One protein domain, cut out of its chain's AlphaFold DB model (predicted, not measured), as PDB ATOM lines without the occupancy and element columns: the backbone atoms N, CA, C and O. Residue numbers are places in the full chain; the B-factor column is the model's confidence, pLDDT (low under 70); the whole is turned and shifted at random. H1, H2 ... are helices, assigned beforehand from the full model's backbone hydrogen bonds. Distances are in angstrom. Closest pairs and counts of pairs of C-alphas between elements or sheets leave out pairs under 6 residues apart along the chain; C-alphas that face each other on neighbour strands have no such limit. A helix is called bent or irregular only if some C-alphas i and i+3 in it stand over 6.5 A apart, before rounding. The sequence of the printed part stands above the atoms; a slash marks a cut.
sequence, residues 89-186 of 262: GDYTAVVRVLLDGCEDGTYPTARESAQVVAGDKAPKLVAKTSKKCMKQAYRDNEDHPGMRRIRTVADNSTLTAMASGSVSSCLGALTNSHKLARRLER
ATOM      1  N   GLY A  89      76.347  18.836  80.532       92.31
ATOM      2  CA  GLY A  89      77.204  19.197  81.667       92.31
ATOM      3  C   GLY A  89      76.620  20.271  82.591       92.31
ATOM      4  O   GLY A  89      76.870  20.219  83.790       92.31
ATOM      5  N   ASP A  90      75.777  21.175  82.081       93.75
ATOM      6  CA  ASP A  90      75.147  22.218  82.903       93.75
ATOM      7  C   ASP A  90      74.168  21.592  83.908       93.75
ATOM      8  O   ASP A  90      74.088  22.017  85.054       93.75
ATOM      9  N   TYR A  91      73.451  20.535  83.507       95.62
ATOM     10  CA  TYR A  91      72.548  19.805  84.401       95.62
ATOM     11  C   TYR A  91      73.326  19.100  85.517       95.62
ATOM     12  O   TYR A  91      72.939  19.186  86.681       95.62
ATOM     13  N   THR A  92      74.430  18.435  85.168       96.75
ATOM     14  CA  THR A  92      75.313  17.756  86.127       96.75
ATOM     15  C   THR A  92      75.916  18.745  87.120       96.75
ATOM     16  O   THR A  92      75.884  18.487  88.324       96.75
ATOM     17  N   ALA A  93      76.398  19.895  86.641       96.50
ATOM     18  CA  ALA A  93      76.963  20.946  87.482       96.50
ATOM     19  C   ALA A  93      75.920  21.558  88.427       96.50
ATOM     20  O   ALA A  93      76.198  21.725  89.609       96.50
ATOM     21  N   VAL A  94      74.701  21.835  87.950       97.25
ATOM     22  CA  VAL A  94      73.645  22.406  88.804       97.25
ATOM     23  C   VAL A  94      73.210  21.431  89.896       97.25
ATOM     24  O   VAL A  94      72.991  21.851  91.030       97.25
ATOM     25  N   VAL A  95      73.096  20.137  89.581       97.19
ATOM     26  CA  VAL A  95      72.820  19.109  90.599       97.19
ATOM     27  C   VAL A  95      73.935  19.079  91.638       97.19
ATOM     28  O   VAL A  95      73.640  19.037  92.826       97.19
ATOM     29  N   ARG A  96      75.198  19.154  91.212       97.69
ATOM     30  CA  ARG A  96      76.342  19.165  92.126       97.69
ATOM     31  C   ARG A  96      76.320  20.365  93.074       97.69
ATOM     32  O   ARG A  96      76.325  20.156  94.277       97.69
ATOM     33  N   VAL A  97      76.165  21.581  92.544       97.56
ATOM     34  CA  VAL A  97      76.062  22.818  93.347       97.56
ATOM     35  C   VAL A  97      74.931  22.728  94.374       97.56
ATOM     36  O   VAL A  97      75.100  23.128  95.524       97.56
ATOM     37  N   LEU A  98      73.778  22.177  93.977       97.69
ATOM     38  CA  LEU A  98      72.671  21.953  94.903       97.69
ATOM     39  C   LEU A  98      73.075  20.996  96.031       97.69
ATOM     40  O   LEU A  98      72.785  21.265  97.195       97.69
ATOM     41  N   LEU A  99      73.693  19.863  95.689       97.38
ATOM     42  CA  LEU A  99      74.081  18.846  96.662       97.38
ATOM     43  C   LEU A  99      75.170  19.347  97.618       97.38
ATOM     44  O   LEU A  99      75.064  19.058  98.807       97.38
ATOM     45  N   ASP A 100      76.150  20.110  97.129       97.62
ATOM     46  CA  ASP A 100      77.167  20.781  97.951       97.62
ATOM     47  C   ASP A 100      76.483  21.703  98.977       97.62
ATOM     48  O   ASP A 100      76.630  21.525 100.186       97.62
ATOM     49  N   GLY A 101      75.595  22.593  98.518       96.44
ATOM     50  CA  GLY A 101      74.847  23.477  99.416       96.44
ATOM     51  C   GLY A 101      73.906  22.743 100.385       96.44
ATOM     52  O   GLY A 101      73.637  23.234 101.483       96.44
ATOM     53  N   CYS A 102      73.403  21.557 100.028       95.81
ATOM     54  CA  CYS A 102      72.643  20.721 100.961       95.81
ATOM     55  C   CYS A 102      73.538  20.102 102.045       95.81
ATOM     56  O   CYS A 102      73.099  19.986 103.189       95.81
ATOM     57  N   GLU A 103      74.773  19.703 101.718       95.31
ATOM     58  CA  GLU A 103      75.729  19.212 102.719       95.31
ATOM     59  C   GLU A 103      76.155  20.308 103.696       95.31
ATOM     60  O   GLU A 103      76.200  20.049 104.900       95.31
ATOM     61  N   ASP A 104      76.341  21.530 103.196       94.06
ATOM     62  CA  ASP A 104      76.670  22.711 104.003       94.06
ATOM     63  C   ASP A 104      75.468  23.255 104.801       94.06
ATOM     64  O   ASP A 104      75.594  24.197 105.581       94.06
ATOM     65  N   GLY A 105      74.272  22.684 104.608       91.62
ATOM     66  CA  GLY A 105      73.052  23.070 105.320       91.62
ATOM     67  C   GLY A 105      72.394  24.367 104.834       91.62
ATOM     68  O   GLY A 105      71.457  24.841 105.474       91.62
ATOM     69  N   THR A 106      72.833  24.929 103.704       92.69
ATOM     70  CA  THR A 106      72.284  26.173 103.131       92.69
ATOM     71  C   THR A 106      71.026  25.936 102.291       92.69
ATOM     72  O   THR A 106      70.141  26.787 102.263       92.69
ATOM     73  N   TYR A 107      70.898  24.758 101.668       93.75
ATOM     74  CA  TYR A 107      69.755  24.350 100.833       93.75
ATOM     75  C   TYR A 107      69.370  25.384  99.755       93.75
ATOM     76  O   TYR A 107      68.246  25.902  99.777       93.75
ATOM     77  N   PRO A 108      70.269  25.661  98.794       94.19
ATOM     78  CA  PRO A 108      70.015  26.646  97.756       94.19
ATOM     79  C   PRO A 108      68.800  26.260  96.911       94.19
ATOM     80  O   PRO A 108      68.511  25.089  96.650       94.19
ATOM     81  N   THR A 109      68.078  27.264  96.435       94.44
ATOM     82  CA  THR A 109      66.989  27.080  95.482       94.44
ATOM     83  C   THR A 109      67.522  26.607  94.129       94.44
ATOM     84  O   THR A 109      68.693  26.779  93.773       94.44
ATOM     85  N   ALA A 110      66.626  26.064  93.303       92.56
ATOM     86  CA  ALA A 110      66.947  25.701  91.925       92.56
ATOM     87  C   ALA A 110      67.513  26.882  91.117       92.56
ATOM     88  O   ALA A 110      68.384  26.691  90.269       92.56
ATOM     89  N   ARG A 111      67.020  28.102  91.379       93.50
ATOM     90  CA  ARG A 111      67.474  29.319  90.705       93.50
ATOM     91  C   ARG A 111      68.871  29.720  91.145       93.50
ATOM     92  O   ARG A 111      69.680  30.007  90.275       93.50
ATOM     93  N   GLU A 112      69.160  29.703  92.441       94.56
ATOM     94  CA  GLU A 112      70.495  30.016  92.967       94.56
ATOM     95  C   GLU A 112      71.531  29.009  92.461       94.56
ATOM     96  O   GLU A 112      72.557  29.403  91.915       94.56
ATOM     97  N   SER A 113      71.204  27.715  92.511       95.56
ATOM     98  CA  SER A 113      72.076  26.653  91.991       95.56
ATOM     99  C   SER A 113      72.335  26.817  90.488       95.56
ATOM    100  O   SER A 113      73.458  26.656  90.013       95.56
ATOM    101  N   ALA A 114      71.306  27.187  89.719       93.94
ATOM    102  CA  ALA A 114      71.446  27.469  88.293       93.94
ATOM    103  C   ALA A 114      72.173  28.789  87.997       93.94
ATOM    104  O   ALA A 114      72.812  28.883  86.951       93.94
ATOM    105  N   GLN A 115      72.100  29.790  88.880       95.50
ATOM    106  CA  GLN A 115      72.793  31.075  88.735       95.50
ATOM    107  C   GLN A 115      74.307  30.888  88.782       95.50
ATOM    108  O   GLN A 115      75.011  31.487  87.976       95.50
ATOM    109  N   VAL A 116      74.796  30.002  89.654       94.19
ATOM    110  CA  VAL A 116      76.225  29.664  89.748       94.19
ATOM    111  C   VAL A 116      76.756  29.060  88.442       94.19
ATOM    112  O   VAL A 116      77.885  29.333  88.048       94.19
ATOM    113  N   VAL A 117      75.940  28.266  87.742       93.69
ATOM    114  CA  VAL A 117      76.372  27.533  86.537       93.69
ATOM    115  C   VAL A 117      76.118  28.309  85.246       93.69
ATOM    116  O   VAL A 117      76.946  28.300  84.339       93.69
ATOM    117  N   ALA A 118      74.958  28.955  85.130       90.56
ATOM    118  CA  ALA A 118      74.470  29.542  83.884       90.56
ATOM    119  C   ALA A 118      74.340  31.075  83.926       90.56
ATOM    120  O   ALA A 118      73.918  31.667  82.926       90.56
ATOM    121  N   GLY A 119      74.668  31.721  85.053       91.69
ATOM    122  CA  GLY A 119      74.556  33.169  85.235       91.69
ATOM    123  C   GLY A 119      73.157  33.674  84.887       91.69
ATOM    124  O   GLY A 119      72.150  33.072  85.262       91.69
ATOM    125  N   ASP A 120      73.081  34.720  84.067       88.44
ATOM    126  CA  ASP A 120      71.824  35.341  83.618       88.44
ATOM    127  C   ASP A 120      70.872  34.381  82.885       88.44
ATOM    128  O   ASP A 120      69.677  34.644  82.733       88.44
ATOM    129  N   LYS A 121      71.377  33.225  82.438       88.75
ATOM    130  CA  LYS A 121      70.593  32.192  81.750       88.75
ATOM    131  C   LYS A 121      69.954  31.197  82.727       88.75
ATOM    132  O   LYS A 121      69.209  30.318  82.284       88.75
ATOM    133  N   ALA A 122      70.157  31.350  84.036       89.38
ATOM    134  CA  ALA A 122      69.573  30.498  85.069       89.38
ATOM    135  C   ALA A 122      68.043  30.362  84.990       89.38
ATOM    136  O   ALA A 122      67.568  29.224  85.009       89.38
ATOM    137  N   PRO A 123      67.242  31.433  84.793       89.19
ATOM    138  CA  PRO A 123      65.792  31.286  84.644       89.19
ATOM    139  C   PRO A 123      65.420  30.393  83.453       89.19
ATOM    140  O   PRO A 123      64.505  29.573  83.538       89.19
ATOM    141  N   LYS A 124      66.180  30.497  82.352       88.25
ATOM    142  CA  LYS A 124      65.990  29.661  81.164       88.25
ATOM    143  C   LYS A 124      66.365  28.205  81.448       88.25
ATOM    144  O   LYS A 124      65.667  27.327  80.960       88.25
ATOM    145  N   LEU A 125      67.424  27.933  82.218       90.00
ATOM    146  CA  LEU A 125      67.825  26.570  82.604       90.00
ATOM    147  C   LEU A 125      66.776  25.895  83.495       90.00
ATOM    148  O   LEU A 125      66.345  24.779  83.217       90.00
ATOM    149  N   VAL A 126      66.341  26.597  84.537       91.31
ATOM    150  CA  VAL A 126      65.433  26.088  85.576       91.31
ATOM    151  C   VAL A 126      64.065  25.705  85.003       91.31
ATOM    152  O   VAL A 126      63.469  24.709  85.421       91.31
ATOM    153  N   ALA A 127      63.599  26.446  83.994       88.44
ATOM    154  CA  ALA A 127      62.350  26.173  83.288       88.44
ATOM    155  C   ALA A 127      62.432  24.989  82.302       88.44
ATOM    156  O   ALA A 127      61.397  24.506  81.840       88.44
ATOM    157  N   LYS A 128      63.631  24.504  81.941       89.12
ATOM    158  CA  LYS A 128      63.762  23.413  80.963       89.12
ATOM    159  C   LYS A 128      63.336  22.081  81.562       89.12
ATOM    160  O   LYS A 128      63.713  21.725  82.672       89.12
ATOM    161  N   THR A 129      62.650  21.296  80.743       89.88
ATOM    162  CA  THR A 129      62.303  19.903  81.035       89.88
ATOM    163  C   THR A 129      63.203  18.999  80.207       89.88
ATOM    164  O   THR A 129      63.083  18.951  78.982       89.88
ATOM    165  N   SER A 130      64.119  18.281  80.858       88.62
ATOM    166  CA  SER A 130      64.978  17.299  80.188       88.62
ATOM    167  C   SER A 130      65.211  16.076  81.064       88.62
ATOM    168  O   SER A 130      66.225  15.949  81.746       88.62
ATOM    169  N   LYS A 131      64.272  15.126  80.999       90.44
ATOM    170  CA  LYS A 131      64.343  13.873  81.764       90.44
ATOM    171  C   LYS A 131      65.626  13.086  81.496       90.44
ATOM    172  O   LYS A 131      66.205  12.525  82.419       90.44
ATOM    173  N   LYS A 132      66.082  13.037  80.238       93.06
ATOM    174  CA  LYS A 132      67.310  12.314  79.867       93.06
ATOM    175  C   LYS A 132      68.543  12.952  80.513       93.06
ATOM    176  O   LYS A 132      69.340  12.223  81.094       93.06
ATOM    177  N   CYS A 133      68.675  14.278  80.439       93.69
ATOM    178  CA  CYS A 133      69.819  14.977  81.026       93.69
ATOM    179  C   CYS A 133      69.782  14.939  82.556       93.69
ATOM    180  O   CYS A 133      70.809  14.667  83.152       93.69
ATOM    181  N   MET A 134      68.614  15.109  83.188       95.56
ATOM    182  CA  MET A 134      68.496  15.022  84.651       95.56
ATOM    183  C   MET A 134      68.817  13.623  85.184       95.56
ATOM    184  O   MET A 134      69.560  13.490  86.147       95.56
ATOM    185  N   LYS A 135      68.332  12.563  84.523       95.25
ATOM    186  CA  LYS A 135      68.720  11.188  84.877       95.25
ATOM    187  C   LYS A 135      70.221  10.960  84.756       95.25
ATOM    188  O   LYS A 135      70.790  10.257  85.581       95.25
ATOM    189  N   GLN A 136      70.839  11.507  83.709       95.62
ATOM    190  CA  GLN A 136      72.284  11.415  83.553       95.62
ATOM    191  C   GLN A 136      72.998  12.188  84.664       95.62
ATOM    192  O   GLN A 136      73.839  11.605  85.325       95.62
ATOM    193  N   ALA A 137      72.572  13.416  84.957       96.31
ATOM    194  CA  ALA A 137      73.122  14.239  86.029       96.31
ATOM    195  C   ALA A 137      73.052  13.565  87.409       96.31
ATOM    196  O   ALA A 137      73.976  13.712  88.200       96.31
ATOM    197  N   TYR A 138      71.989  12.806  87.704       95.62
ATOM    198  CA  TYR A 138      71.893  12.037  88.954       95.62
ATOM    199  C   TYR A 138      72.897  10.884  89.008       95.62
ATOM    200  O   TYR A 138      73.455  10.621  90.066       95.62
ATOM    201  N   ARG A 139      73.134  10.208  87.875       94.94
ATOM    202  CA  ARG A 139      74.138   9.138  87.773       94.94
ATOM    203  C   ARG A 139      75.557   9.688  87.848       94.94
ATOM    204  O   ARG A 139      76.384   9.141  88.557       94.94
ATOM    205  N   ASP A 140      75.817  10.802  87.178       96.38
ATOM    206  CA  ASP A 140      77.129  11.454  87.190       96.38
ATOM    207  C   ASP A 140      77.503  11.987  88.588       96.38
ATOM    208  O   ASP A 140      78.679  12.175  88.878       96.38
ATOM    209  N   ASN A 141      76.514  12.227  89.459       96.19
ATOM    210  CA  ASN A 141      76.709  12.644  90.852       96.19
ATOM    211  C   ASN A 141      76.454  11.508  91.861       96.19
ATOM    212  O   ASN A 141      76.231  11.778  93.038       96.19
ATOM    213  N   GLU A 142      76.465  10.245  91.434       94.62
ATOM    214  CA  GLU A 142      76.159   9.093  92.297       94.62
ATOM    215  C   GLU A 142      77.115   8.965  93.493       94.62
ATOM    216  O   GLU A 142      76.677   8.657  94.604       94.62
ATOM    217  N   ASP A 143      78.389   9.297  93.291       94.75
ATOM    218  CA  ASP A 143      79.425   9.249  94.329       94.75
ATOM    219  C   ASP A 143      79.383  10.439  95.301       94.75
ATOM    220  O   ASP A 143      80.096  10.453  96.310       94.75
ATOM    221  N   HIS A 144      78.546  11.443  95.032       97.19
ATOM    222  CA  HIS A 144      78.438  12.625  95.875       97.19
ATOM    223  C   HIS A 144      77.847  12.269  97.253       97.19
ATOM    224  O   HIS A 144      76.832  11.566  97.308       97.19
ATOM    225  N   PRO A 145      78.387  12.777  98.384       95.81
ATOM    226  CA  PRO A 145      77.873  12.471  99.725       95.81
ATOM    227  C   PRO A 145      76.367  12.732  99.868       95.81
ATOM    228  O   PRO A 145      75.639  11.858 100.338       95.81
ATOM    229  N   GLY A 146      75.875  13.870  99.370       95.19
ATOM    230  CA  GLY A 146      74.441  14.171  99.375       95.19
ATOM    231  C   GLY A 146      73.589  13.214  98.541       95.19
ATOM    232  O   GLY A 146      72.473  12.890  98.940       95.19
ATOM    233  N   MET A 147      74.115  12.695  97.429       96.19
ATOM    234  CA  MET A 147      73.394  11.722  96.606       96.19
ATOM    235  C   MET A 147      73.365  10.342  97.272       96.19
ATOM    236  O   MET A 147      72.316   9.693  97.297       96.19
ATOM    237  N   ARG A 148      74.477   9.922  97.892       95.56
ATOM    238  CA  ARG A 148      74.536   8.706  98.719       95.56
ATOM    239  C   ARG A 148      73.551   8.765  99.880       95.56
ATOM    240  O   ARG A 148      72.854   7.785 100.122       95.56
ATOM    241  N   ARG A 149      73.430   9.922 100.537       94.88
ATOM    242  CA  ARG A 149      72.426  10.128 101.586       94.88
ATOM    243  C   ARG A 149      71.006  10.032 101.035       94.88
ATOM    244  O   ARG A 149      70.187   9.326 101.597       94.88
ATOM    245  N   ILE A 150      70.698  10.682  99.915       96.06
ATOM    246  CA  ILE A 150      69.364  10.583  99.298       96.06
ATOM    247  C   ILE A 150      68.998   9.124  98.977       96.06
ATOM    248  O   ILE A 150      67.837   8.744  99.115       96.06
ATOM    249  N   ARG A 151      69.969   8.285  98.602       94.94
ATOM    250  CA  ARG A 151      69.728   6.860  98.327       94.94
ATOM    251  C   ARG A 151      69.295   6.029  99.532       94.94
ATOM    252  O   ARG A 151      68.760   4.946  99.318       94.94
ATOM    253  N   THR A 152      69.470   6.505 100.764       93.88
ATOM    254  CA  THR A 152      68.936   5.798 101.940       93.88
ATOM    255  C   THR A 152      67.408   5.875 102.007       93.88
ATOM    256  O   THR A 152      66.780   4.990 102.577       93.88
ATOM    257  N   VAL A 153      66.803   6.894 101.381       93.88
ATOM    258  CA  VAL A 153      65.346   7.126 101.382       93.88
ATOM    259  C   VAL A 153      64.695   7.027 100.001       93.88
ATOM    260  O   VAL A 153      63.476   6.903  99.914       93.88
ATOM    261  N   ALA A 154      65.472   7.114  98.920       93.06
ATOM    262  CA  ALA A 154      64.971   7.101  97.550       93.06
ATOM    263  C   ALA A 154      65.642   5.999  96.723       93.06
ATOM    264  O   ALA A 154      66.846   6.025  96.466       93.06
ATOM    265  N   ASP A 155      64.829   5.062  96.244       92.69
ATOM    266  CA  ASP A 155      65.255   4.000  95.341       92.69
ATOM    267  C   ASP A 155      65.385   4.497  93.884       92.69
ATOM    268  O   ASP A 155      65.036   5.627  93.520       92.69
ATOM    269  N   ASN A 156      65.858   3.620  92.995       90.19
ATOM    270  CA  ASN A 156      66.046   3.950  91.578       90.19
ATOM    271  C   ASN A 156      64.738   4.334  90.859       90.19
ATOM    272  O   ASN A 156      64.768   5.113  89.893       90.19
ATOM    273  N   SER A 157      63.593   3.800  91.304       91.75
ATOM    274  CA  SER A 157      62.289   4.151  90.738       91.75
ATOM    275  C   SER A 157      61.881   5.575  91.135       91.75
ATOM    276  O   SER A 157      61.528   6.376  90.261       91.75
ATOM    277  N   THR A 158      62.074   5.936  92.405       91.94
ATOM    278  CA  THR A 158      61.838   7.280  92.941       91.94
ATOM    279  C   THR A 158      62.750   8.304  92.275       91.94
ATOM    280  O   THR A 158      62.262   9.303  91.751       91.94
ATOM    281  N   LEU A 159      64.052   8.027  92.155       92.25
ATOM    282  CA  LEU A 159      64.992   8.904  91.439       92.25
ATOM    283  C   LEU A 159      64.590   9.113  89.970       92.25
ATOM    284  O   LEU A 159      64.682  10.216  89.423       92.25
ATOM    285  N   THR A 160      64.076   8.066  89.320       91.69
ATOM    286  CA  THR A 160      63.531   8.161  87.961       91.69
ATOM    287  C   THR A 160      62.284   9.043  87.886       91.69
ATOM    288  O   THR A 160      62.119   9.763  86.890       91.69
ATOM    289  N   ALA A 161      61.409   8.979  88.889       90.50
ATOM    290  CA  ALA A 161      60.220   9.817  88.989       90.50
ATOM    291  C   ALA A 161      60.591  11.283  89.265       90.50
ATOM    292  O   ALA A 161      60.080  12.177  88.589       90.50
ATOM    293  N   MET A 162      61.555  11.533  90.155       92.00
ATOM    294  CA  MET A 162      62.069  12.870  90.471       92.00
ATOM    295  C   MET A 162      62.647  13.580  89.242       92.00
ATOM    296  O   MET A 162      62.488  14.785  89.099       92.00
ATOM    297  N   ALA A 163      63.267  12.837  88.320       92.69
ATOM    298  CA  ALA A 163      63.831  13.380  87.081       92.69
ATOM    299  C   ALA A 163      62.787  13.692  85.981       92.69
ATOM    300  O   ALA A 163      63.162  13.965  84.840       92.69
ATOM    301  N   SER A 164      61.480  13.569  86.244       87.12
ATOM    302  CA  SER A 164      60.444  13.651  85.199       87.12
ATOM    303  C   SER A 164      59.958  15.066  84.856       87.12
ATOM    304  O   SER A 164      59.311  15.232  83.819       87.12
ATOM    305  N   GLY A 165      60.288  16.068  85.674       89.25
ATOM    306  CA  GLY A 165      59.803  17.443  85.532       89.25
ATOM    307  C   GLY A 165      60.826  18.442  84.976       89.25
ATOM    308  O   GLY A 165      61.795  18.079  84.301       89.25
ATOM    309  N   SER A 166      60.589  19.726  85.254       93.38
ATOM    310  CA  SER A 166      61.552  20.793  84.974       93.38
ATOM    311  C   SER A 166      62.778  20.667  85.879       93.38
ATOM    312  O   SER A 166      62.720  20.020  86.929       93.38
ATOM    313  N   VAL A 167      63.889  21.306  85.511       93.44
ATOM    314  CA  VAL A 167      65.081  21.379  86.373       93.44
ATOM    315  C   VAL A 167      64.697  21.906  87.760       93.44
ATOM    316  O   VAL A 167      65.101  21.317  88.757       93.44
ATOM    317  N   SER A 168      63.818  22.913  87.840       94.44
ATOM    318  CA  SER A 168      63.297  23.416  89.119       94.44
ATOM    319  C   SER A 168      62.675  22.337  89.993       94.44
ATOM    320  O   SER A 168      63.014  22.220  91.168       94.44
ATOM    321  N   SER A 169      61.746  21.557  89.433       94.19
ATOM    322  CA  SER A 169      61.039  20.530  90.197       94.19
ATOM    323  C   SER A 169      61.957  19.369  90.558       94.19
ATOM    324  O   SER A 169      61.840  18.813  91.642       94.19
ATOM    325  N   CYS A 170      62.891  19.024  89.666       95.81
ATOM    326  CA  CYS A 170      63.865  17.963  89.893       95.81
ATOM    327  C   CYS A 170      64.786  18.306  91.076       95.81
ATOM    328  O   CYS A 170      64.961  17.493  91.980       95.81
ATOM    329  N   LEU A 171      65.320  19.533  91.099       96.12
ATOM    330  CA  LEU A 171      66.173  20.016  92.186       96.12
ATOM    331  C   LEU A 171      65.385  20.170  93.490       96.12
ATOM    332  O   LEU A 171      65.846  19.709  94.523       96.12
ATOM    333  N   GLY A 172      64.165  20.716  93.443       95.69
ATOM    334  CA  GLY A 172      63.304  20.794  94.627       95.69
ATOM    335  C   GLY A 172      62.995  19.418  95.226       95.69
ATOM    336  O   GLY A 172      63.015  19.252  96.445       95.69
ATOM    337  N   ALA A 173      62.779  18.405  94.380       95.62
ATOM    338  CA  ALA A 173      62.619  17.033  94.837       95.62
ATOM    339  C   ALA A 173      63.902  16.508  95.506       95.62
ATOM    340  O   ALA A 173      63.809  15.927  96.583       95.62
ATOM    341  N   LEU A 174      65.085  16.743  94.921       95.75
ATOM    342  CA  LEU A 174      66.368  16.354  95.529       95.75
ATOM    343  C   LEU A 174      66.576  17.003  96.900       95.75
ATOM    344  O   LEU A 174      66.914  16.308  97.854       95.75
ATOM    345  N   THR A 175      66.319  18.307  97.018       96.56
ATOM    346  CA  THR A 175      66.408  19.038  98.289       96.56
ATOM    347  C   THR A 175      65.478  18.432  99.340       96.56
ATOM    348  O   THR A 175      65.883  18.230 100.484       96.56
ATOM    349  N   ASN A 176      64.237  18.106  98.968       95.81
ATOM    350  CA  ASN A 176      63.276  17.496  99.884       95.81
ATOM    351  C   ASN A 176      63.705  16.089 100.315       95.81
ATOM    352  O   ASN A 176      63.638  15.778 101.503       95.81
ATOM    353  N   SER A 177      64.184  15.259  99.386       95.62
ATOM    354  CA  SER A 177      64.710  13.927  99.705       95.62
ATOM    355  C   SER A 177      65.937  14.000 100.614       95.62
ATOM    356  O   SER A 177      66.056  13.201 101.537       95.62
ATOM    357  N   HIS A 178      66.817  14.982 100.414       96.56
ATOM    358  CA  HIS A 178      67.977  15.191 101.283       96.56
ATOM    359  C   HIS A 178      67.566  15.596 102.703       96.56
ATOM    360  O   HIS A 178      67.999  14.969 103.670       96.56
ATOM    361  N   LYS A 179      66.652  16.569 102.835       95.88
ATOM    362  CA  LYS A 179      66.074  16.969 104.131       95.88
ATOM    363  C   LYS A 179      65.397  15.796 104.840       95.88
ATOM    364  O   LYS A 179      65.536  15.650 106.054       95.88
ATOM    365  N   LEU A 180      64.671  14.965 104.090       95.69
ATOM    366  CA  LEU A 180      64.020  13.771 104.621       95.69
ATOM    367  C   LEU A 180      65.050  12.769 105.152       95.69
ATOM    368  O   LEU A 180      64.905  12.308 106.278       95.69
ATOM    369  N   ALA A 181      66.104  12.490 104.384       95.56
ATOM    370  CA  ALA A 181      67.174  11.591 104.799       95.56
ATOM    371  C   ALA A 181      67.898  12.095 106.058       95.56
ATOM    372  O   ALA A 181      68.054  11.340 107.011       95.56
ATOM    373  N   ARG A 182      68.235  13.392 106.133       94.50
ATOM    374  CA  ARG A 182      68.811  14.012 107.346       94.50
ATOM    375  C   ARG A 182      67.894  13.886 108.563       94.50
ATOM    376  O   ARG A 182      68.356  13.647 109.676       94.50
ATOM    377  N   ARG A 183      66.584  14.076 108.373       94.94
ATOM    378  CA  ARG A 183      65.603  13.920 109.454       94.94
ATOM    379  C   ARG A 183      65.517  12.467 109.921       94.94
ATOM    380  O   ARG A 183      65.392  12.247 111.120       94.94
ATOM    381  N   LEU A 184      65.567  11.516 108.992       95.12
ATOM    382  CA  LEU A 184      65.529  10.089 109.290       95.12
ATOM    383  C   LEU A 184      66.775   9.657 110.077       95.12
ATOM    384  O   LEU A 184      66.612   9.084 111.147       95.12
ATOM    385  N   GLU A 185      67.973  10.065 109.648       93.44
ATOM    386  CA  GLU A 185      69.229   9.829 110.386       93.44
ATOM    387  C   GLU A 185      69.144  10.342 111.836       93.44
ATOM    388  O   GLU A 185      69.527   9.652 112.778       93.44
ATOM    389  N   ARG A 186      68.594  11.548 112.043       94.44
ATOM    390  CA  ARG A 186      68.420  12.108 113.392       94.44
ATOM    391  C   ARG A 186      67.459  11.277 114.246       94.44
ATOM    392  O   ARG A 186      67.756  11.017 115.405       94.44
TER     393      ARG A 186
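This is residues 89 to 186 of the 262 residues of an uncharacterized protein of Noviherbaspirillum sp. UKPF54 (UniProt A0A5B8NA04). H1 and H6 run side by side through the core, and kinked H2 packs on both, making an up-and-down bundle. H3, H4 and H5 cover the side away from H2, H4 crossing H1 and H6. The printed part has 98 residues with six named helices, H1 to H6 in chain order; it is all helix and compact, radius of gyration of the C-alphas 12.1 A, spans 38 by 27 by 20 A.

H1, residues 89 to 103, begins at C-alpha 89 (77.204, 19.197, 81.667) and measures 21.1 A. H2, residues 110 to 126, is irregular: C-alphas 117 and 120 are 9.5 A apart. H3 is residues 131 to 140, H4 145 to 150, H5 156 to 162. H6, residues 167 to 186, measures 28.8 A and ends at C-alpha 186 (68.420, 12.108, 113.392).

H1 and H2 form a hairpin, closest C-alphas Val 94 and Ser 113, 5.5 A. H4 touches H6, about perpendicular at 88 degrees, closest C-alphas Ile 150 and His 178, 5.2 A. Every O i to N i+4 pair is within hydrogen-bond range in H1, H3, H4, H5 and H6; in H2, 7 of 13.

The printed part has no cut, no link is long, and no printed residue is under 70.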